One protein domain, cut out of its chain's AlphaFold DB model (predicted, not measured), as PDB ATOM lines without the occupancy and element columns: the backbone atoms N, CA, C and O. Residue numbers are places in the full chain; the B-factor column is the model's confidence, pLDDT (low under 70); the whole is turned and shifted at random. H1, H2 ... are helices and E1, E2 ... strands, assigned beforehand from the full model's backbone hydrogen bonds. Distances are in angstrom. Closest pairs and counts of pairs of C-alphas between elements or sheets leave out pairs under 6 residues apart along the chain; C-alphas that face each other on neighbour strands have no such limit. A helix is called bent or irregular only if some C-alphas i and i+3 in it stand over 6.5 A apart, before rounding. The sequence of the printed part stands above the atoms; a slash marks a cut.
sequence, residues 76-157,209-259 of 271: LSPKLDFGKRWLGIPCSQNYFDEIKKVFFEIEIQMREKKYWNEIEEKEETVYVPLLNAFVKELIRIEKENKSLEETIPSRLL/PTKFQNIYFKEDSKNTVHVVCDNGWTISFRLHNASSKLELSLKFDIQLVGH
ATOM      1  N   LEU A  76     -20.303 -47.585 196.003       94.12
ATOM      2  CA  LEU A  76     -19.878 -47.345 197.375       94.12
ATOM      3  C   LEU A  76     -18.747 -46.309 197.356       94.12
ATOM      4  O   LEU A  76     -17.780 -46.470 196.607       94.12
ATOM      5  N   SER A  77     -18.863 -45.238 198.141       94.44
ATOM      6  CA  SER A  77     -17.783 -44.260 198.313       94.44
ATOM      7  C   SER A  77     -17.936 -43.467 199.614       94.44
ATOM      8  O   SER A  77     -19.046 -43.402 200.148       94.44
ATOM      9  N   PRO A  78     -16.884 -42.763 200.076       93.88
ATOM     10  CA  PRO A  78     -16.962 -41.900 201.260       93.88
ATOM     11  C   PRO A  78     -17.969 -40.749 201.138       93.88
ATOM     12  O   PRO A  78     -18.327 -40.135 202.137       93.88
ATOM     13  N   LYS A  79     -18.398 -40.423 199.911       94.19
ATOM     14  CA  LYS A  79     -19.319 -39.315 199.603       94.19
ATOM     15  C   LYS A  79     -20.752 -39.789 199.340       94.19
ATOM     16  O   LYS A  79     -21.641 -38.965 199.126       94.19
ATOM     17  N   LEU A  80     -20.981 -41.102 199.284       94.88
ATOM     18  CA  LEU A  80     -22.264 -41.695 198.924       94.88
ATOM     19  C   LEU A  80     -22.903 -42.362 200.142       94.88
ATOM     20  O   LEU A  80     -22.500 -43.440 200.565       94.88
ATOM     21  N   ASP A  81     -23.948 -41.727 200.662       97.25
ATOM     22  CA  ASP A  81     -24.787 -42.273 201.728       97.25
ATOM     23  C   ASP A  81     -25.793 -43.278 201.146       97.25
ATOM     24  O   ASP A  81     -26.827 -42.890 200.579       97.25
ATOM     25  N   PHE A  82     -25.466 -44.573 201.220       96.62
ATOM     26  CA  PHE A  82     -26.341 -45.624 200.701       96.62
ATOM     27  C   PHE A  82     -27.635 -45.714 201.511       96.62
ATOM     28  O   PHE A  82     -28.701 -45.879 200.922       96.62
ATOM     29  N   GLY A  83     -27.570 -45.547 202.833       97.56
ATOM     30  CA  GLY A  83     -28.739 -45.593 203.696       97.56
ATOM     31  C   GLY A  83     -29.744 -44.522 203.281       97.56
ATOM     32  O   GLY A  83     -30.906 -44.821 202.993       97.56
ATOM     33  N   LYS A  84     -29.292 -43.271 203.138       97.00
ATOM     34  CA  LYS A  84     -30.155 -42.163 202.711       97.00
ATOM     35  C   LYS A  84     -30.709 -42.389 201.307       97.00
ATOM     36  O   LYS A  84     -31.897 -42.182 201.079       97.00
ATOM     37  N   ARG A  85     -29.866 -42.799 200.353       93.38
ATOM     38  CA  ARG A  85     -30.271 -42.918 198.941       93.38
ATOM     39  C   ARG A  85     -31.144 -44.137 198.657       93.38
ATOM     40  O   ARG A  85     -32.021 -44.048 197.803       93.38
ATOM     41  N   TRP A  86     -30.866 -45.269 199.295       94.75
ATOM     42  CA  TRP A  86     -31.515 -46.548 198.994       94.75
ATOM     43  C   TRP A  86     -32.676 -46.811 199.950       94.75
ATOM     44  O   TRP A  86     -33.718 -47.305 199.529       94.75
ATOM     45  N   LEU A  87     -32.506 -46.457 201.225       96.00
ATOM     46  CA  LEU A  87     -33.419 -46.811 202.315       96.00
ATOM     47  C   LEU A  87     -34.168 -45.592 202.875       96.00
ATOM     48  O   LEU A  87     -35.097 -45.752 203.665       96.00
ATOM     49  N   GLY A  88     -33.784 -44.374 202.478       95.62
ATOM     50  CA  GLY A  88     -34.327 -43.131 203.029       95.62
ATOM     51  C   GLY A  88     -33.864 -42.832 204.458       95.62
ATOM     52  O   GLY A  88     -34.482 -42.000 205.114       95.62
ATOM     53  N   ILE A  89     -32.822 -43.509 204.954       97.62
ATOM     54  CA  ILE A  89     -32.347 -43.415 206.345       97.62
ATOM     55  C   ILE A  89     -30.830 -43.241 206.339       97.62
ATOM     56  O   ILE A  89     -30.148 -44.177 205.937       97.62
ATOM     57  N   PRO A  90     -30.285 -42.086 206.753       98.12
ATOM     58  CA  PRO A  90     -28.849 -41.827 206.691       98.12
ATOM     59  C   PRO A  90     -27.998 -42.899 207.374       98.12
ATOM     60  O   PRO A  90     -28.356 -43.400 208.445       98.12
ATOM     61  N   CYS A  91     -26.855 -43.212 206.767       98.62
ATOM     62  CA  CYS A  91     -25.854 -44.043 207.420       98.62
ATOM     63  C   CYS A  91     -25.289 -43.356 208.673       98.62
ATOM     64  O   CYS A  91     -25.191 -42.129 208.749       98.62
ATOM     65  N   SER A  92     -24.864 -44.161 209.642       98.44
ATOM     66  CA  SER A  92     -24.205 -43.688 210.855       98.44
ATOM     67  C   SER A  92     -22.845 -43.052 210.568       98.44
ATOM     68  O   SER A  92     -22.156 -43.400 209.606       98.44
ATOM     69  N   GLN A  93     -22.408 -42.163 211.464       98.12
ATOM     70  CA  GLN A  93     -21.046 -41.629 211.422       98.12
ATOM     71  C   GLN A  93     -20.005 -42.752 211.528       98.12
ATOM     72  O   GLN A  93     -19.031 -42.749 210.784       98.12
ATOM     73  N   ASN A  94     -20.270 -43.761 212.366       98.31
ATOM     74  CA  ASN A  94     -19.399 -44.923 212.516       98.31
ATOM     75  C   ASN A  94     -19.189 -45.673 211.187       98.31
ATOM     76  O   ASN A  94     -18.061 -46.034 210.866       98.31
ATOM     77  N   TYR A  95     -20.243 -45.862 210.383       98.56
ATOM     78  CA  TYR A  95     -20.105 -46.432 209.040       98.56
ATOM     79  C   TYR A  95     -19.176 -45.587 208.159       98.56
ATOM     80  O   TYR A  95     -18.279 -46.127 207.508       98.56
ATOM     81  N   PHE A  96     -19.357 -44.262 208.151       98.44
ATOM     82  CA  PHE A  96     -18.498 -43.377 207.365       98.44
ATOM     83  C   PHE A  96     -17.045 -43.418 207.830       98.44
ATOM     84  O   PHE A  96     -16.148 -43.413 206.990       98.44
ATOM     85  N   ASP A  97     -16.802 -43.472 209.134       98.19
ATOM     86  CA  ASP A  97     -15.454 -43.529 209.697       98.19
ATOM     87  C   ASP A  97     -14.760 -44.857 209.366       98.19
ATOM     88  O   ASP A  97     -13.578 -44.856 209.025       98.19
ATOM     89  N   GLU A  98     -15.488 -45.980 209.389       98.00
ATOM     90  CA  GLU A  98     -14.978 -47.292 208.972       98.00
ATOM     91  C   GLU A  98     -14.563 -47.293 207.493       98.00
ATOM     92  O   GLU A  98     -13.420 -47.629 207.176       98.00
ATOM     93  N   ILE A  99     -15.438 -46.855 206.577       98.06
ATOM     94  CA  ILE A  99     -15.105 -46.877 205.143       98.06
ATOM     95  C   ILE A  99     -14.038 -45.839 204.774       98.06
ATOM     96  O   ILE A  99     -13.238 -46.083 203.870       98.06
ATOM     97  N   LYS A 100     -13.993 -44.683 205.454       97.81
ATOM     98  CA  LYS A 100     -13.000 -43.632 205.180       97.81
ATOM     99  C   LYS A 100     -11.581 -44.115 205.426       97.81
ATOM    100  O   LYS A 100     -10.710 -43.732 204.658       97.81
ATOM    101  N   LYS A 101     -11.353 -44.966 206.433       97.31
ATOM    102  CA  LYS A 101     -10.031 -45.567 206.681       97.31
ATOM    103  C   LYS A 101      -9.554 -46.363 205.467       97.31
ATOM    104  O   LYS A 101      -8.457 -46.133 204.985       97.31
ATOM    105  N   VAL A 102     -10.420 -47.206 204.902       97.44
ATOM    106  CA  VAL A 102     -10.093 -47.988 203.698       97.44
ATOM    107  C   VAL A 102      -9.833 -47.079 202.493       97.44
ATOM    108  O   VAL A 102      -8.860 -47.253 201.764       97.44
ATOM    109  N   PHE A 103     -10.692 -46.080 202.276       97.19
ATOM    110  CA  PHE A 103     -10.532 -45.160 201.149       97.19
ATOM    111  C   PHE A 103      -9.335 -44.215 201.291       97.19
ATOM    112  O   PHE A 103      -8.810 -43.777 200.270       97.19
ATOM    113  N   PHE A 104      -8.889 -43.924 202.511       96.69
ATOM    114  CA  PHE A 104      -7.669 -43.164 202.760       96.69
ATOM    115  C   PHE A 104      -6.427 -43.937 202.302       96.69
ATOM    116  O   PHE A 104      -5.594 -43.373 201.597       96.69
ATOM    117  N   GLU A 105      -6.353 -45.241 202.585       94.44
ATOM    118  CA  GLU A 105      -5.265 -46.085 202.071       94.44
ATOM    119  C   GLU A 105      -5.269 -46.133 200.539       94.44
ATOM    120  O   GLU A 105      -4.232 -45.954 199.905       94.44
ATOM    121  N   ILE A 106      -6.448 -46.267 199.916       94.81
ATOM    122  CA  ILE A 106      -6.574 -46.183 198.450       94.81
ATOM    123  C   ILE A 106      -6.059 -44.830 197.936       94.81
ATOM    124  O   ILE A 106      -5.374 -44.786 196.915       94.81
ATOM    125  N   GLU A 107      -6.351 -43.728 198.630       95.56
ATOM    126  CA  GLU A 107      -5.873 -42.396 198.254       95.56
ATOM    127  C   GLU A 107      -4.340 -42.282 198.309       95.56
ATOM    128  O   GLU A 107      -3.742 -41.664 197.427       95.56
ATOM    129  N   ILE A 108      -3.689 -42.906 199.297       94.69
ATOM    130  CA  ILE A 108      -2.221 -42.979 199.372       94.69
ATOM    131  C   ILE A 108      -1.671 -43.734 198.153       94.69
ATOM    132  O   ILE A 108      -0.840 -43.191 197.423       94.69
ATOM    133  N   GLN A 109      -2.205 -44.924 197.859       93.88
ATOM    134  CA  GLN A 109      -1.787 -45.734 196.702       93.88
ATOM    135  C   GLN A 109      -2.039 -45.008 195.361       93.88
ATOM    136  O   GLN A 109      -1.263 -45.131 194.409       93.88
ATOM    137  N   MET A 110      -3.095 -44.188 195.281       93.00
ATOM    138  CA  MET A 110      -3.367 -43.328 194.124       93.00
ATOM    139  C   MET A 110      -2.274 -42.276 193.904       93.00
ATOM    140  O   MET A 110      -1.921 -42.006 192.752       93.00
ATOM    141  N   ARG A 111      -1.726 -41.677 194.972       94.06
ATOM    142  CA  ARG A 111      -0.624 -40.697 194.873       94.06
ATOM    143  C   ARG A 111       0.669 -41.346 194.381       94.06
ATOM    144  O   ARG A 111       1.431 -40.705 193.662       94.06
ATOM    145  N   GLU A 112       0.852 -42.629 194.679       93.31
ATOM    146  CA  GLU A 112       1.923 -43.476 194.137       93.31
ATOM    147  C   GLU A 112       1.664 -43.937 192.688       93.31
ATOM    148  O   GLU A 112       2.490 -44.634 192.107       93.31
ATOM    149  N   LYS A 113       0.547 -43.516 192.073       92.88
ATOM    150  CA  LYS A 113       0.129 -43.853 190.698       92.88
ATOM    151  C   LYS A 113      -0.078 -45.351 190.446       92.88
ATOM    152  O   LYS A 113       0.019 -45.784 189.297       92.88
ATOM    153  N   LYS A 114      -0.414 -46.117 191.486       92.94
ATOM    154  CA  LYS A 114      -0.717 -47.546 191.356       92.94
ATOM    155  C   LYS A 114      -2.079 -47.812 190.710       92.94
ATOM    156  O   LYS A 114      -2.970 -46.955 190.670       92.94
ATOM    157  N   TYR A 115      -2.241 -49.038 190.237       94.56
ATOM    158  CA  TYR A 115      -3.456 -49.630 189.691       94.56
ATOM    159  C   TYR A 115      -4.055 -50.665 190.659       94.56
ATOM    160  O   TYR A 115      -3.413 -51.138 191.594       94.56
ATOM    161  N   TRP A 116      -5.309 -51.068 190.428       93.12
ATOM    162  CA  TRP A 116      -6.004 -52.047 191.284       93.12
ATOM    163  C   TRP A 116      -5.362 -53.441 191.320       93.12
ATOM    164  O   TRP A 116      -5.673 -54.216 192.222       93.12
ATOM    165  N   ASN A 117      -4.554 -53.805 190.323       92.06
ATOM    166  CA  ASN A 117      -3.811 -55.070 190.286       92.06
ATOM    167  C   ASN A 117      -2.485 -55.011 191.060       92.06
ATOM    168  O   ASN A 117      -1.863 -56.050 191.232       92.06
ATOM    169  N   GLU A 118      -2.075 -53.829 191.521       93.44
ATOM    170  CA  GLU A 118      -0.857 -53.611 192.313       93.44
ATOM    171  C   GLU A 118      -1.157 -53.438 193.811       93.44
ATOM    172  O   GLU A 118      -0.241 -53.249 194.606       93.44
ATOM    173  N   ILE A 119      -2.434 -53.488 194.213       92.19
ATOM    174  CA  ILE A 119      -2.815 -53.529 195.628       92.19
ATOM    175  C   ILE A 119      -2.635 -54.958 196.138       92.19
ATOM    176  O   ILE A 119      -3.369 -55.866 195.737       92.19
ATOM    177  N   GLU A 120      -1.683 -55.128 197.049       90.50
ATOM    178  CA  GLU A 120      -1.460 -56.370 197.786       90.50
ATOM    179  C   GLU A 120      -2.667 -56.707 198.669       90.50
ATOM    180  O   GLU A 120      -3.287 -55.822 199.263       90.50
ATOM    181  N   GLU A 121      -3.028 -57.994 198.713       92.12
ATOM    182  CA  GLU A 121      -4.134 -58.512 199.535       92.12
ATOM    183  C   GLU A 121      -5.426 -57.684 199.403       92.12
ATOM    184  O   GLU A 121      -6.132 -57.406 200.370       92.12
ATOM    185  N   LYS A 122      -5.734 -57.220 198.182       92.38
ATOM    186  CA  LYS A 122      -6.874 -56.327 197.901       92.38
ATOM    187  C   LYS A 122      -8.200 -56.844 198.461       92.38
ATOM    188  O   LYS A 122      -9.081 -56.054 198.809       92.38
ATOM    189  N   GLU A 123      -8.390 -58.158 198.489       93.75
ATOM    190  CA  GLU A 123      -9.625 -58.724 199.015       93.75
ATOM    191  C   GLU A 123      -9.745 -58.473 200.522       93.75
ATOM    192  O   GLU A 123     -10.780 -57.990 200.979       93.75
ATOM    193  N   GLU A 124      -8.673 -58.710 201.270       96.19
ATOM    194  CA  GLU A 124      -8.567 -58.556 202.720       96.19
ATOM    195  C   GLU A 124      -8.493 -57.092 203.153       96.19
ATOM    196  O   GLU A 124      -9.082 -56.715 204.166       96.19
ATOM    197  N   THR A 125      -7.785 -56.262 202.389       95.38
ATOM    198  CA  THR A 125      -7.498 -54.870 202.752       95.38
ATOM    199  C   THR A 125      -8.575 -53.902 202.274       95.38
ATOM    200  O   THR A 125      -8.794 -52.866 202.903       95.38
ATOM    201  N   VAL A 126      -9.296 -54.239 201.194       96.44
ATOM    202  CA  VAL A 126     -10.311 -53.359 200.596       96.44
ATOM    203  C   VAL A 126     -11.703 -53.976 200.623       96.44
ATOM    204  O   VAL A 126     -12.627 -53.376 201.178       96.44
ATOM    205  N   TYR A 127     -11.903 -55.145 200.011       97.56
ATOM    206  CA  TYR A 127     -13.261 -55.660 199.797       97.56
ATOM    207  C   TYR A 127     -13.929 -56.128 201.089       97.56
ATOM    208  O   TYR A 127     -15.050 -55.698 201.376       97.56
ATOM    209  N   VAL A 128     -13.248 -56.953 201.883       98.31
ATOM    210  CA  VAL A 128     -13.781 -57.503 203.134       98.31
ATOM    211  C   VAL A 128     -14.135 -56.394 204.135       98.31
ATOM    212  O   VAL A 128     -15.271 -56.398 204.614       98.31
ATOM    213  N   PRO A 129     -13.273 -55.397 204.425       98.38
ATOM    214  CA  PRO A 129     -13.605 -54.334 205.372       98.38
ATOM    215  C   PRO A 129     -14.784 -53.471 204.908       98.38
ATOM    216  O   PRO A 129     -15.664 -53.150 205.707       98.38
ATOM    217  N   LEU A 130     -14.854 -53.139 203.612       98.50
ATOM    218  CA  LEU A 130     -15.962 -52.353 203.059       98.50
ATOM    219  C   LEU A 130     -17.288 -53.115 203.086       98.50
ATOM    220  O   LEU A 130     -18.324 -52.530 203.408       98.50
ATOM    221  N   LEU A 131     -17.267 -54.410 202.767       98.62
ATOM    222  CA  LEU A 131     -18.450 -55.264 202.839       98.62
ATOM    223  C   LEU A 131     -18.900 -55.471 204.285       98.62
ATOM    224  O   LEU A 131     -20.093 -55.368 204.555       98.62
ATOM    225  N   ASN A 132     -17.972 -55.664 205.223       98.62
ATOM    226  CA  ASN A 132     -18.286 -55.743 206.650       98.62
ATOM    227  C   ASN A 132     -18.948 -54.457 207.159       98.62
ATOM    228  O   ASN A 132     -19.998 -54.533 207.798       98.62
ATOM    229  N   ALA A 133     -18.391 -53.287 206.828       98.62
ATOM    230  CA  ALA A 133     -18.975 -51.996 207.195       98.62
ATOM    231  C   ALA A 133     -20.380 -51.821 206.593       98.62
ATOM    232  O   ALA A 133     -21.316 -51.424 207.287       98.62
ATOM    233  N   PHE A 134     -20.557 -52.179 205.316       98.56
ATOM    234  CA  PHE A 134     -21.855 -52.155 204.639       98.56
ATOM    235  C   PHE A 134     -22.888 -53.076 205.308       98.56
ATOM    236  O   PHE A 134     -23.997 -52.631 205.606       98.56
ATOM    237  N   VAL A 135     -22.535 -54.337 205.576       98.50
ATOM    238  CA  VAL A 135     -23.432 -55.326 206.199       98.50
ATOM    239  C   VAL A 135     -23.802 -54.907 207.619       98.50
ATOM    240  O   VAL A 135     -24.983 -54.906 207.972       98.50
ATOM    241  N   LYS A 136     -22.815 -54.492 208.421       98.56
ATOM    242  CA  LYS A 136     -23.025 -53.993 209.785       98.56
ATOM    243  C   LYS A 136     -23.994 -52.813 209.799       98.56
ATOM    244  O   LYS A 136     -24.920 -52.790 210.608       98.56
ATOM    245  N   GLU A 137     -23.811 -51.862 208.886       98.62
ATOM    246  CA  GLU A 137     -24.673 -50.686 208.788       98.62
ATOM    247  C   GLU A 137     -26.086 -51.040 208.309       98.62
ATOM    248  O   GLU A 137     -27.063 -50.532 208.857       98.62
ATOM    249  N   LEU A 138     -26.219 -51.957 207.348       98.12
ATOM    250  CA  LEU A 138     -27.520 -52.428 206.870       98.12
ATOM    251  C   LEU A 138     -28.333 -53.099 207.995       98.12
ATOM    252  O   LEU A 138     -29.518 -52.803 208.155       98.12
ATOM    253  N   ILE A 139     -27.684 -53.941 208.811       97.94
ATOM    254  CA  ILE A 139     -28.295 -54.590 209.986       97.94
ATOM    255  C   ILE A 139     -28.670 -53.554 211.052       97.94
ATOM    256  O   ILE A 139     -29.750 -53.628 211.639       97.94
ATOM    257  N   ARG A 140     -27.802 -52.565 211.303       98.12
ATOM    258  CA  ARG A 140     -28.079 -51.479 212.254       98.12
ATOM    259  C   ARG A 140     -29.325 -50.692 211.845       98.12
ATOM    260  O   ARG A 140     -30.224 -50.516 212.667       98.12
ATOM    261  N   ILE A 141     -29.401 -50.278 210.577       98.31
ATOM    262  CA  ILE A 141     -30.547 -49.538 210.033       98.31
ATOM    263  C   ILE A 141     -31.836 -50.356 210.188       98.31
ATOM    264  O   ILE A 141     -32.834 -49.807 210.647       98.31
ATOM    265  N   GLU A 142     -31.835 -51.656 209.873       96.69
ATOM    266  CA  GLU A 142     -33.004 -52.520 210.105       96.69
ATOM    267  C   GLU A 142     -33.394 -52.573 211.587       96.69
ATOM    268  O   GLU A 142     -34.560 -52.367 211.934       96.69
ATOM    269  N   LYS A 143     -32.421 -52.810 212.474       96.69
ATOM    270  CA  LYS A 143     -32.667 -52.986 213.909       96.69
ATOM    271  C   LYS A 143     -33.285 -51.748 214.555       96.69
ATOM    272  O   LYS A 143     -34.161 -51.897 215.406       96.69
ATOM    273  N   GLU A 144     -32.838 -50.560 214.166       97.44
ATOM    274  CA  GLU A 144     -33.304 -49.288 214.729       97.44
ATOM    275  C   GLU A 144     -34.634 -48.804 214.137       97.44
ATOM    276  O   GLU A 144     -35.257 -47.905 214.694       97.44
ATOM    277  N   ASN A 145     -35.100 -49.400 213.035       96.50
ATOM    278  CA  ASN A 145     -36.252 -48.906 212.280       96.50
ATOM    279  C   ASN A 145     -37.342 -49.971 212.073       96.50
ATOM    280  O   ASN A 145     -38.058 -49.965 211.071       96.50
ATOM    281  N   LYS A 146     -37.494 -50.891 213.035       92.56
ATOM    282  CA  LYS A 146     -38.471 -51.997 212.969       92.56
ATOM    283  C   LYS A 146     -39.935 -51.552 212.976       92.56
ATOM    284  O   LYS A 146     -40.790 -52.318 212.549       92.56
ATOM    285  N   SER A 147     -40.227 -50.354 213.479       92.12
ATOM    286  CA  SER A 147     -41.586 -49.807 213.583       92.12
ATOM    287  C   SER A 147     -42.057 -49.065 212.330       92.12
ATOM    288  O   SER A 147     -43.172 -48.548 212.321       92.12
ATOM    289  N   LEU A 148     -41.224 -48.961 211.289       93.69
ATOM    290  CA  LEU A 148     -41.626 -48.325 210.038       93.69
ATOM    291  C   LEU A 148     -42.719 -49.136 209.339       93.69
ATOM    292  O   LEU A 148     -42.614 -50.354 209.226       93.69
ATOM    293  N   GLU A 149     -43.710 -48.434 208.787       92.69
ATOM    294  CA  GLU A 149     -44.757 -49.038 207.951       92.69
ATOM    295  C   GLU A 149     -44.150 -49.797 206.762       92.69
ATOM    296  O   GLU A 149     -44.496 -50.947 206.496       92.69
ATOM    297  N   GLU A 150     -43.192 -49.170 206.071       95.00
ATOM    298  CA  GLU A 150     -42.386 -49.840 205.057       95.00
ATOM    299  C   GLU A 150     -41.024 -50.257 205.618       95.00
ATOM    300  O   GLU A 150     -40.171 -49.410 205.907       95.00
ATOM    301  N   THR A 151     -40.814 -51.572 205.683       97.25
ATOM    302  CA  THR A 151     -39.613 -52.219 206.220       97.25
ATOM    303  C   THR A 151     -38.355 -51.927 205.397       97.25
ATOM    304  O   THR A 151     -38.402 -51.693 204.184       97.25
ATOM    305  N   ILE A 152     -37.189 -52.003 206.041       97.75
ATOM    306  CA  ILE A 152     -35.890 -51.788 205.386       97.75
ATOM    307  C   ILE A 152     -35.630 -52.767 204.229       97.75
ATOM    308  O   ILE A 152     -35.233 -52.300 203.155       97.75
ATOM    309  N   PRO A 153     -35.910 -54.080 204.356       97.25
ATOM    310  CA  PRO A 153     -35.793 -55.007 203.232       97.25
ATOM    311  C   PRO A 153     -36.689 -54.631 202.044       97.25
ATOM    312  O   PRO A 153     -36.238 -54.708 200.899       97.25
ATOM    313  N   SER A 154     -37.929 -54.181 202.286       96.31
ATOM    314  CA  SER A 154     -38.838 -53.724 201.221       96.31
ATOM    315  C   SER A 154     -38.264 -52.517 200.480       96.31
ATOM    316  O   SER A 154     -38.216 -52.511 199.245       96.31
ATOM    317  N   ARG A 155     -37.758 -51.521 201.220       96.25
ATOM    318  CA  ARG A 155     -37.125 -50.329 200.633       96.25
ATOM    319  C   ARG A 155     -35.902 -50.692 199.796       96.25
ATOM    320  O   ARG A 155     -35.777 -50.204 198.674       96.25
ATOM    321  N   LEU A 156     -35.048 -51.586 200.305       96.19
ATOM    322  CA  LEU A 156     -33.884 -52.087 199.573       96.19
ATOM    323  C   LEU A 156     -34.308 -52.742 198.255       96.19
ATOM    324  O   LEU A 156     -33.779 -52.397 197.197       96.19
ATOM    325  N   LEU A 157     -35.294 -53.645 198.299       94.31
ATOM    326  CA  LEU A 157     -35.766 -54.337 197.103       94.31
ATOM    327  C   LEU A 157     -36.351 -53.354 196.079       94.31
ATOM    328  O   LEU A 157     -35.991 -53.420 194.905       94.31
ATOM    329  N   PRO A 209     -40.169 -58.333 200.783       96.00
ATOM    330  CA  PRO A 209     -39.519 -58.819 201.990       96.00
ATOM    331  C   PRO A 209     -39.832 -57.903 203.177       96.00
ATOM    332  O   PRO A 209     -39.896 -56.679 203.047       96.00
ATOM    333  N   THR A 210     -40.014 -58.506 204.345       95.81
ATOM    334  CA  THR A 210     -40.307 -57.818 205.606       95.81
ATOM    335  C   THR A 210     -39.145 -57.860 206.591       95.81
ATOM    336  O   THR A 210     -39.050 -56.969 207.431       95.81
ATOM    337  N   LYS A 211     -38.236 -58.832 206.457       95.19
ATOM    338  CA  LYS A 211     -37.068 -58.994 207.336       95.19
ATOM    339  C   LYS A 211     -35.851 -59.526 206.585       95.19
ATOM    340  O   LYS A 211     -35.991 -60.321 205.649       95.19
ATOM    341  N   PHE A 212     -34.662 -59.146 207.038       97.62
ATOM    342  CA  PHE A 212     -33.450 -59.878 206.685       97.62
ATOM    343  C   PHE A 212     -33.432 -61.199 207.467       97.62
ATOM    344  O   PHE A 212     -33.625 -61.225 208.681       97.62
ATOM    345  N   GLN A 213     -33.268 -62.320 206.766       97.00
ATOM    346  CA  GLN A 213     -33.115 -63.636 207.391       97.00
ATOM    347  C   GLN A 213     -31.653 -63.924 207.704       97.00
ATOM    348  O   GLN A 213     -31.342 -64.400 208.791       97.00
ATOM    349  N   ASN A 214     -30.769 -63.647 206.745       96.81
ATOM    350  CA  ASN A 214     -29.336 -63.813 206.913       96.81
ATOM    351  C   ASN A 214     -28.577 -62.896 205.948       96.81
ATOM    352  O   ASN A 214     -29.047 -62.632 204.840       96.81
ATOM    353  N   ILE A 215     -27.396 -62.439 206.356       98.12
ATOM    354  CA  ILE A 215     -26.467 -61.713 205.493       98.12
ATOM    355  C   ILE A 215     -25.072 -62.288 205.716       98.12
ATOM    356  O   ILE A 215     -24.548 -62.216 206.824       98.12
ATOM    357  N   TYR A 216     -24.485 -62.875 204.677       97.75
ATOM    358  CA  TYR A 216     -23.231 -63.622 204.791       97.75
ATOM    359  C   TYR A 216     -22.387 -63.502 203.523       97.75
ATOM    360  O   TYR A 216     -22.907 -63.216 202.444       97.75
ATOM    361  N   PHE A 217     -21.077 -63.718 203.642       98.25
ATOM    362  CA  PHE A 217     -20.201 -63.822 202.477       98.25
ATOM    363  C   PHE A 217     -20.543 -65.070 201.671       98.25
ATOM    364  O   PHE A 217     -20.753 -66.139 202.237       98.25
ATOM    365  N   LYS A 218     -20.590 -64.935 200.346       97.56
ATOM    366  CA  LYS A 218     -20.707 -66.095 199.464       97.56
ATOM    367  C   LYS A 218     -19.505 -67.015 199.705       97.56
ATOM    368  O   LYS A 218     -18.380 -66.536 199.819       97.56
ATOM    369  N   GLU A 219     -19.758 -68.319 199.762       94.81
ATOM    370  CA  GLU A 219     -18.711 -69.336 199.893       94.81
ATOM    371  C   GLU A 219     -17.626 -69.145 198.821       94.81
ATOM    372  O   GLU A 219     -17.926 -68.774 197.680       94.81
ATOM    373  N   ASP A 220     -16.369 -69.301 199.234       93.88
ATOM    374  CA  ASP A 220     -15.173 -69.073 198.413       93.88
ATOM    375  C   ASP A 220     -15.094 -67.683 197.748       93.88
ATOM    376  O   ASP A 220     -14.442 -67.498 196.718       93.88
ATOM    377  N   SER A 221     -15.752 -66.669 198.323       96.19
ATOM    378  CA  SER A 221     -15.714 -65.296 197.819       96.19
ATOM    379  C   SER A 221     -15.484 -64.274 198.927       96.19
ATOM    380  O   SER A 221     -16.269 -64.140 199.861       96.19
ATOM    381  N   LYS A 222     -14.443 -63.455 198.759       97.00
ATOM    382  CA  LYS A 222     -14.117 -62.345 199.670       97.00
ATOM    383  C   LYS A 222     -14.656 -60.989 199.213       97.00
ATOM    384  O   LYS A 222     -14.500 -59.982 199.896       97.00
ATOM    385  N   ASN A 223     -15.317 -60.948 198.058       97.88
ATOM    386  CA  ASN A 223     -15.869 -59.724 197.479       97.88
ATOM    387  C   ASN A 223     -17.381 -59.778 197.247       97.88
ATOM    388  O   ASN A 223     -17.929 -58.856 196.646       97.88
ATOM    389  N   THR A 224     -18.055 -60.837 197.694       98.31
ATOM    390  CA  THR A 224     -19.490 -61.019 197.470       98.31
ATOM    391  C   THR A 224     -20.206 -61.356 198.768       98.31
ATOM    392  O   THR A 224     -19.828 -62.300 199.454       98.31
ATOM    393  N   VAL A 225     -21.281 -60.627 199.068       98.44
ATOM    394  CA  VAL A 225     -22.209 -60.951 200.161       98.44
ATOM    395  C   VAL A 225     -23.595 -61.285 199.614       98.44
ATOM    396  O   VAL A 225     -24.079 -60.657 198.668       98.44
ATOM    397  N   HIS A 226     -24.248 -62.271 200.215       98.44
ATOM    398  CA  HIS A 226     -25.646 -62.599 199.985       98.44
ATOM    399  C   HIS A 226     -26.506 -62.001 201.089       98.44
ATOM    400  O   HIS A 226     -26.277 -62.249 202.267       98.44
ATOM    401  N   VAL A 227     -27.518 -61.234 200.687       98.25
ATOM    402  CA  VAL A 227     -28.588 -60.735 201.552       98.25
ATOM    403  C   VAL A 227     -29.812 -61.605 201.294       98.25
ATOM    404  O   VAL A 227     -30.448 -61.493 200.242       98.25
ATOM    405  N   VAL A 228     -30.112 -62.501 202.232       98.19
ATOM    406  CA  VAL A 228     -31.288 -63.376 202.203       98.19
ATOM    407  C   VAL A 228     -32.400 -62.717 203.002       98.19
ATOM    408  O   VAL A 228     -32.232 -62.394 204.181       98.19
ATOM    409  N   CYS A 229     -33.554 -62.553 202.372       97.69
ATOM    410  CA  CYS A 229     -34.758 -62.034 202.994       97.69
ATOM    411  C   CYS A 229     -35.847 -63.110 203.034       97.69
ATOM    412  O   CYS A 229     -35.792 -64.138 202.358       97.69
ATOM    413  N   ASP A 230     -36.891 -62.848 203.810       96.31
ATOM    414  CA  ASP A 230     -38.114 -63.633 203.730       96.31
ATOM    415  C   ASP A 230     -38.837 -63.456 202.382       96.31
ATOM    416  O   ASP A 230     -38.438 -62.683 201.510       96.31
ATOM    417  N   ASN A 231     -39.908 -64.228 202.189       95.50
ATOM    418  CA  ASN A 231     -40.690 -64.269 200.948       95.50
ATOM    419  C   ASN A 231     -39.895 -64.706 199.698       95.50
ATOM    420  O   ASN A 231     -40.376 -64.532 198.582       95.50
ATOM    421  N   GLY A 232     -38.736 -65.348 199.882       94.81
ATOM    422  CA  GLY A 232     -37.966 -65.985 198.809       94.81
ATOM    423  C   GLY A 232     -37.028 -65.046 198.054       94.81
ATOM    424  O   GLY A 232     -36.598 -65.390 196.959       94.81
ATOM    425  N   TRP A 233     -36.721 -63.866 198.598       96.31
ATOM    426  CA  TRP A 233     -35.803 -62.917 197.968       96.31
ATOM    427  C   TRP A 233     -34.367 -63.138 198.448       96.31
ATOM    428  O   TRP A 233     -34.096 -63.033 199.642       96.31
ATOM    429  N   THR A 234     -33.440 -63.349 197.513       97.12
ATOM    430  CA  THR A 234     -31.998 -63.372 197.799       97.12
ATOM    431  C   THR A 234     -31.259 -62.490 196.809       97.12
ATOM    432  O   THR A 234     -31.375 -62.655 195.591       97.12
ATOM    433  N   ILE A 235     -30.474 -61.556 197.339       96.56
ATOM    434  CA  ILE A 235     -29.742 -60.563 196.559       96.56
ATOM    435  C   ILE A 235     -28.244 -60.796 196.758       96.56
ATOM    436  O   ILE A 235     -27.752 -60.841 197.881       96.56
ATOM    437  N   SER A 236     -27.514 -60.940 195.658       97.38
ATOM    438  CA  SER A 236     -26.055 -61.022 195.646       97.38
ATOM    439  C   SER A 236     -25.467 -59.635 195.427       97.38
ATOM    440  O   SER A 236     -25.807 -58.995 194.436       97.38
ATOM    441  N   PHE A 237     -24.571 -59.195 196.308       97.62
ATOM    442  CA  PHE A 237     -23.826 -57.942 196.203       97.62
ATOM    443  C   PHE A 237     -22.343 -58.252 196.029       97.62
ATOM    444  O   PHE A 237     -21.660 -58.563 197.004       97.62
ATOM    445  N   ARG A 238     -21.837 -58.142 194.798       97.19
ATOM    446  CA  ARG A 238     -20.412 -58.294 194.498       97.19
ATOM    447  C   ARG A 238     -19.745 -56.932 194.349       97.19
ATOM    448  O   ARG A 238     -20.069 -56.176 193.431       97.19
ATOM    449  N   LEU A 239     -18.795 -56.619 195.215       97.25
ATOM    450  CA  LEU A 239     -18.007 -55.395 195.143       97.25
ATOM    451  C   LEU A 239     -16.828 -55.582 194.181       97.25
ATOM    452  O   LEU A 239     -16.096 -56.565 194.261       97.25
ATOM    453  N   HIS A 240     -16.642 -54.646 193.254       94.88
ATOM    454  CA  HIS A 240     -15.529 -54.672 192.306       94.88
ATOM    455  C   HIS A 240     -15.105 -53.257 191.897       94.88
ATOM    456  O   HIS A 240     -15.854 -52.284 192.029       94.88
ATOM    457  N   ASN A 241     -13.889 -53.143 191.368       91.75
ATOM    458  CA  ASN A 241     -13.425 -51.939 190.691       91.75
ATOM    459  C   ASN A 241     -13.961 -51.901 189.253       91.75
ATOM    460  O   ASN A 241     -13.835 -52.872 188.513       91.75
ATOM    461  N   ALA A 242     -14.560 -50.777 188.850       85.25
ATOM    462  CA  ALA A 242     -15.117 -50.605 187.501       85.25
ATOM    463  C   ALA A 242     -14.058 -50.232 186.442       85.25
ATOM    464  O   ALA A 242     -14.352 -50.234 185.251       85.25
ATOM    465  N   SER A 243     -12.850 -49.883 186.885       90.12
ATOM    466  CA  SER A 243     -11.711 -49.440 186.080       90.12
ATOM    467  C   SER A 243     -10.439 -50.113 186.597       90.12
ATOM    468  O   SER A 243     -10.393 -50.516 187.760       90.12
ATOM    469  N   SER A 244      -9.404 -50.233 185.763       88.56
ATOM    470  CA  SER A 244      -8.072 -50.668 186.208       88.56
ATOM    471  C   SER A 244      -7.387 -49.616 187.083       88.56
ATOM    472  O   SER A 244      -6.627 -49.968 187.984       88.56
ATOM    473  N   LYS A 245      -7.688 -48.331 186.856       92.94
ATOM    474  CA  LYS A 245      -7.171 -47.213 187.651       92.94
ATOM    475  C   LYS A 245      -7.836 -47.166 189.019       92.94
ATOM    476  O   LYS A 245      -9.043 -47.398 189.136       92.94
ATOM    477  N   LEU A 246      -7.050 -46.818 190.032       92.62
ATOM    478  CA  LEU A 246      -7.566 -46.551 191.366       92.62
ATOM    479  C   LEU A 246      -8.529 -45.358 191.343       92.62
ATOM    480  O   LEU A 246      -8.261 -44.317 190.745       92.62
ATOM    481  N   GLU A 247      -9.670 -45.540 191.997       93.38
ATOM    482  CA  GLU A 247     -10.718 -44.536 192.153       93.38
ATOM    483  C   GLU A 247     -11.223 -44.596 193.595       93.38
ATOM    484  O   GLU A 247     -11.372 -45.680 194.161       93.38
ATOM    485  N   LEU A 248     -11.605 -43.450 194.165       94.56
ATOM    486  CA  LEU A 248     -12.256 -43.376 195.481       94.56
ATOM    487  C   LEU A 248     -13.736 -43.795 195.418       94.56
ATOM    488  O   LEU A 248     -14.613 -43.155 196.001       94.56
ATOM    489  N   SER A 249     -14.032 -44.840 194.649       94.75
ATOM    490  CA  SER A 249     -15.338 -45.482 194.592       94.75
ATOM    491  C   SER A 249     -15.220 -46.904 194.057       94.75
ATOM    492  O   SER A 249     -14.442 -47.174 193.144       94.75
ATOM    493  N   LEU A 250     -16.056 -47.793 194.578       95.62
ATOM    494  CA  LEU A 250     -16.208 -49.163 194.096       95.62
ATOM    495  C   LEU A 250     -17.645 -49.377 193.623       95.62
ATOM    496  O   LEU A 250     -18.563 -48.673 194.053       95.62
ATOM    497  N   LYS A 251     -17.851 -50.325 192.713       95.31
ATOM    498  CA  LYS A 251     -19.161 -50.620 192.132       95.31
ATOM    499  C   LYS A 251     -19.687 -51.937 192.689       95.31
ATOM    500  O   LYS A 251     -18.954 -52.921 192.759       95.31
ATOM    501  N   PHE A 252     -20.968 -51.961 193.041       95.88
ATOM    502  CA  PHE A 252     -21.671 -53.215 193.254       95.88
ATOM    503  C   PHE A 252     -22.179 -53.759 191.920       95.88
ATOM    504  O   PHE A 252     -22.923 -53.081 191.214       95.88
ATOM    505  N   ASP A 253     -21.806 -54.991 191.596       94.06
ATOM    506  CA  ASP A 253     -22.565 -55.836 190.682       94.06
ATOM    507  C   ASP A 253     -23.604 -56.593 191.511       94.06
ATOM    508  O   ASP A 253     -23.264 -57.396 192.384       94.06
ATOM    509  N   ILE A 254     -24.874 -56.259 191.289       93.44
ATOM    510  CA  ILE A 254     -25.997 -56.787 192.055       93.44
ATOM    511  C   ILE A 254     -26.827 -57.704 191.174       93.44
ATOM    512  O   ILE A 254     -27.269 -57.321 190.083       93.44
ATOM    513  N   GLN A 255     -27.088 -58.899 191.692       92.69
ATOM    514  CA  GLN A 255     -27.899 -59.911 191.032       92.69
ATOM    515  C   GLN A 255     -29.007 -60.397 191.958       92.69
ATOM    516  O   GLN A 255     -28.802 -60.588 193.157       92.69
ATOM    517  N   LEU A 256     -30.184 -60.626 191.380       91.06
ATOM    518  CA  LEU A 256     -31.264 -61.312 192.067       91.06
ATOM    519  C   LEU A 256     -31.083 -62.819 191.863       91.06
ATOM    520  O   LEU A 256     -31.377 -63.329 190.785       91.06
ATOM    521  N   VAL A 257     -30.556 -63.501 192.879       92.44
ATOM    522  CA  VAL A 257     -30.214 -64.937 192.820       92.44
ATOM    523  C   VAL A 257     -31.280 -65.826 193.463       92.44
ATOM    524  O   VAL A 257     -31.305 -67.027 193.224       92.44
ATOM    525  N   GLY A 258     -32.185 -65.236 194.244       91.94
ATOM    526  CA  GLY A 258     -33.396 -65.882 194.744       91.94
ATOM    527  C   GLY A 258     -34.589 -64.956 194.559       91.94
ATOM    528  O   GLY A 258     -34.491 -63.756 194.820       91.94
ATOM    529  N   HIS A 259     -35.704 -65.501 194.091       90.44
ATOM    530  CA  HIS A 259     -36.959 -64.775 193.938       90.44
ATOM    531  C   HIS A 259     -38.142 -65.650 194.379       90.44
ATOM    532  O   HIS A 259     -38.022 -66.880 194.413       90.44
TER     533      HIS A 259
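Overview. This is residues 76 to 157 and 209 to 259 of the 271 residues of the protein "Type II site-specific deoxyribonuclease" of Caldicellulosiruptor hydrothermalis (strain DSM 18901 / VKM B-2411 / 108) (UniProt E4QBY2). A long helix, H3, runs along a twisted sheet of four strands, and H2 folds back beside H3 as the second leg of a helical hairpin, off the sheet. The short helices H4 and H1 sit toward one end of H3: H4 packs across the sheet over E2, and H1 packs on H4. The printed part has 133 residues with four named helices and then four named strands, H1 H2 H3 H4 E1 E2 E3 E4; the class is mixed, helices and strands. The sheet's order is E1 E2 E3 E4, all antiparallel. The whole is compact, with a radius of gyration of the C-alphas of 15.3 A, yet elongated in outline, 49 by 31 by 19 A.

Along the chain. Find C-alpha 82 at (-26.341, -45.624, 200.701), where H1, residues 82 to 87, begins. H2, residues 93 to 111, runs 26.3 A with a kink of 30 degrees near residue 102. Go on to C-alpha 122 at (-6.874, -56.327, 197.901); from there H3, residues 122 to 144, runs 32.1 A and is irregular, but only just: C-alphas 125 and 128 are 6.8 A apart. H4 is residues 152 to 157. Past the cut come E1, residues 212 to 217, E2, 224 to 229, E3, 234 to 240, at 19.4 A, and E4, 250 to 258, at 24.0 A, ending at C-alpha 258 at (-33.396, -65.882, 194.744).

Arrangement. Start at the sheet, a meander, each strand the antiparallel neighbour of the one before. Look for N 228 and O 214 at 2.8 A between E1 and E2, N 227 and O 235 at 2.8 A between E2 and E3, and N 238 and O 253 at 2.9 A between E3 and E4. H3 on one face of this sheet makes two layers, one of helix and one of strands; it lies over E2 and E3 at a height over the sheet of 8.7 A, along the strands. H4 is on the sheet too, over E2 and across the strands, at a height of 10.0 A. With residues 95 to 102 alone, H2 touches H3, closest at the C-alphas of Ile 99 and Leu 130, 5.9 A, at a shallow tilt of 19 degrees, opposite ways. H1 touches H4, about perpendicular at 87 degrees, closest at the C-alphas of Leu 87 and Arg 155, 5.4 A. H2 and the strands are apart. Every O i to N i+4 pair is within hydrogen-bond range in H1 and H4, against 14 of 15 in H2 and 17 of 19 in H3.

Size, cuts and confidence. The two C-alphas farthest apart, those of Glu 112 and Glu 149, are 49.0 A apart. Residues 158 to 208 are not printed, and C-alphas 157 and 209 are 7.6 A apart across this cut. Of the links that are printed whole, none is long. The mean pLDDT of the printed part is 95.7, and no printed residue is under 70.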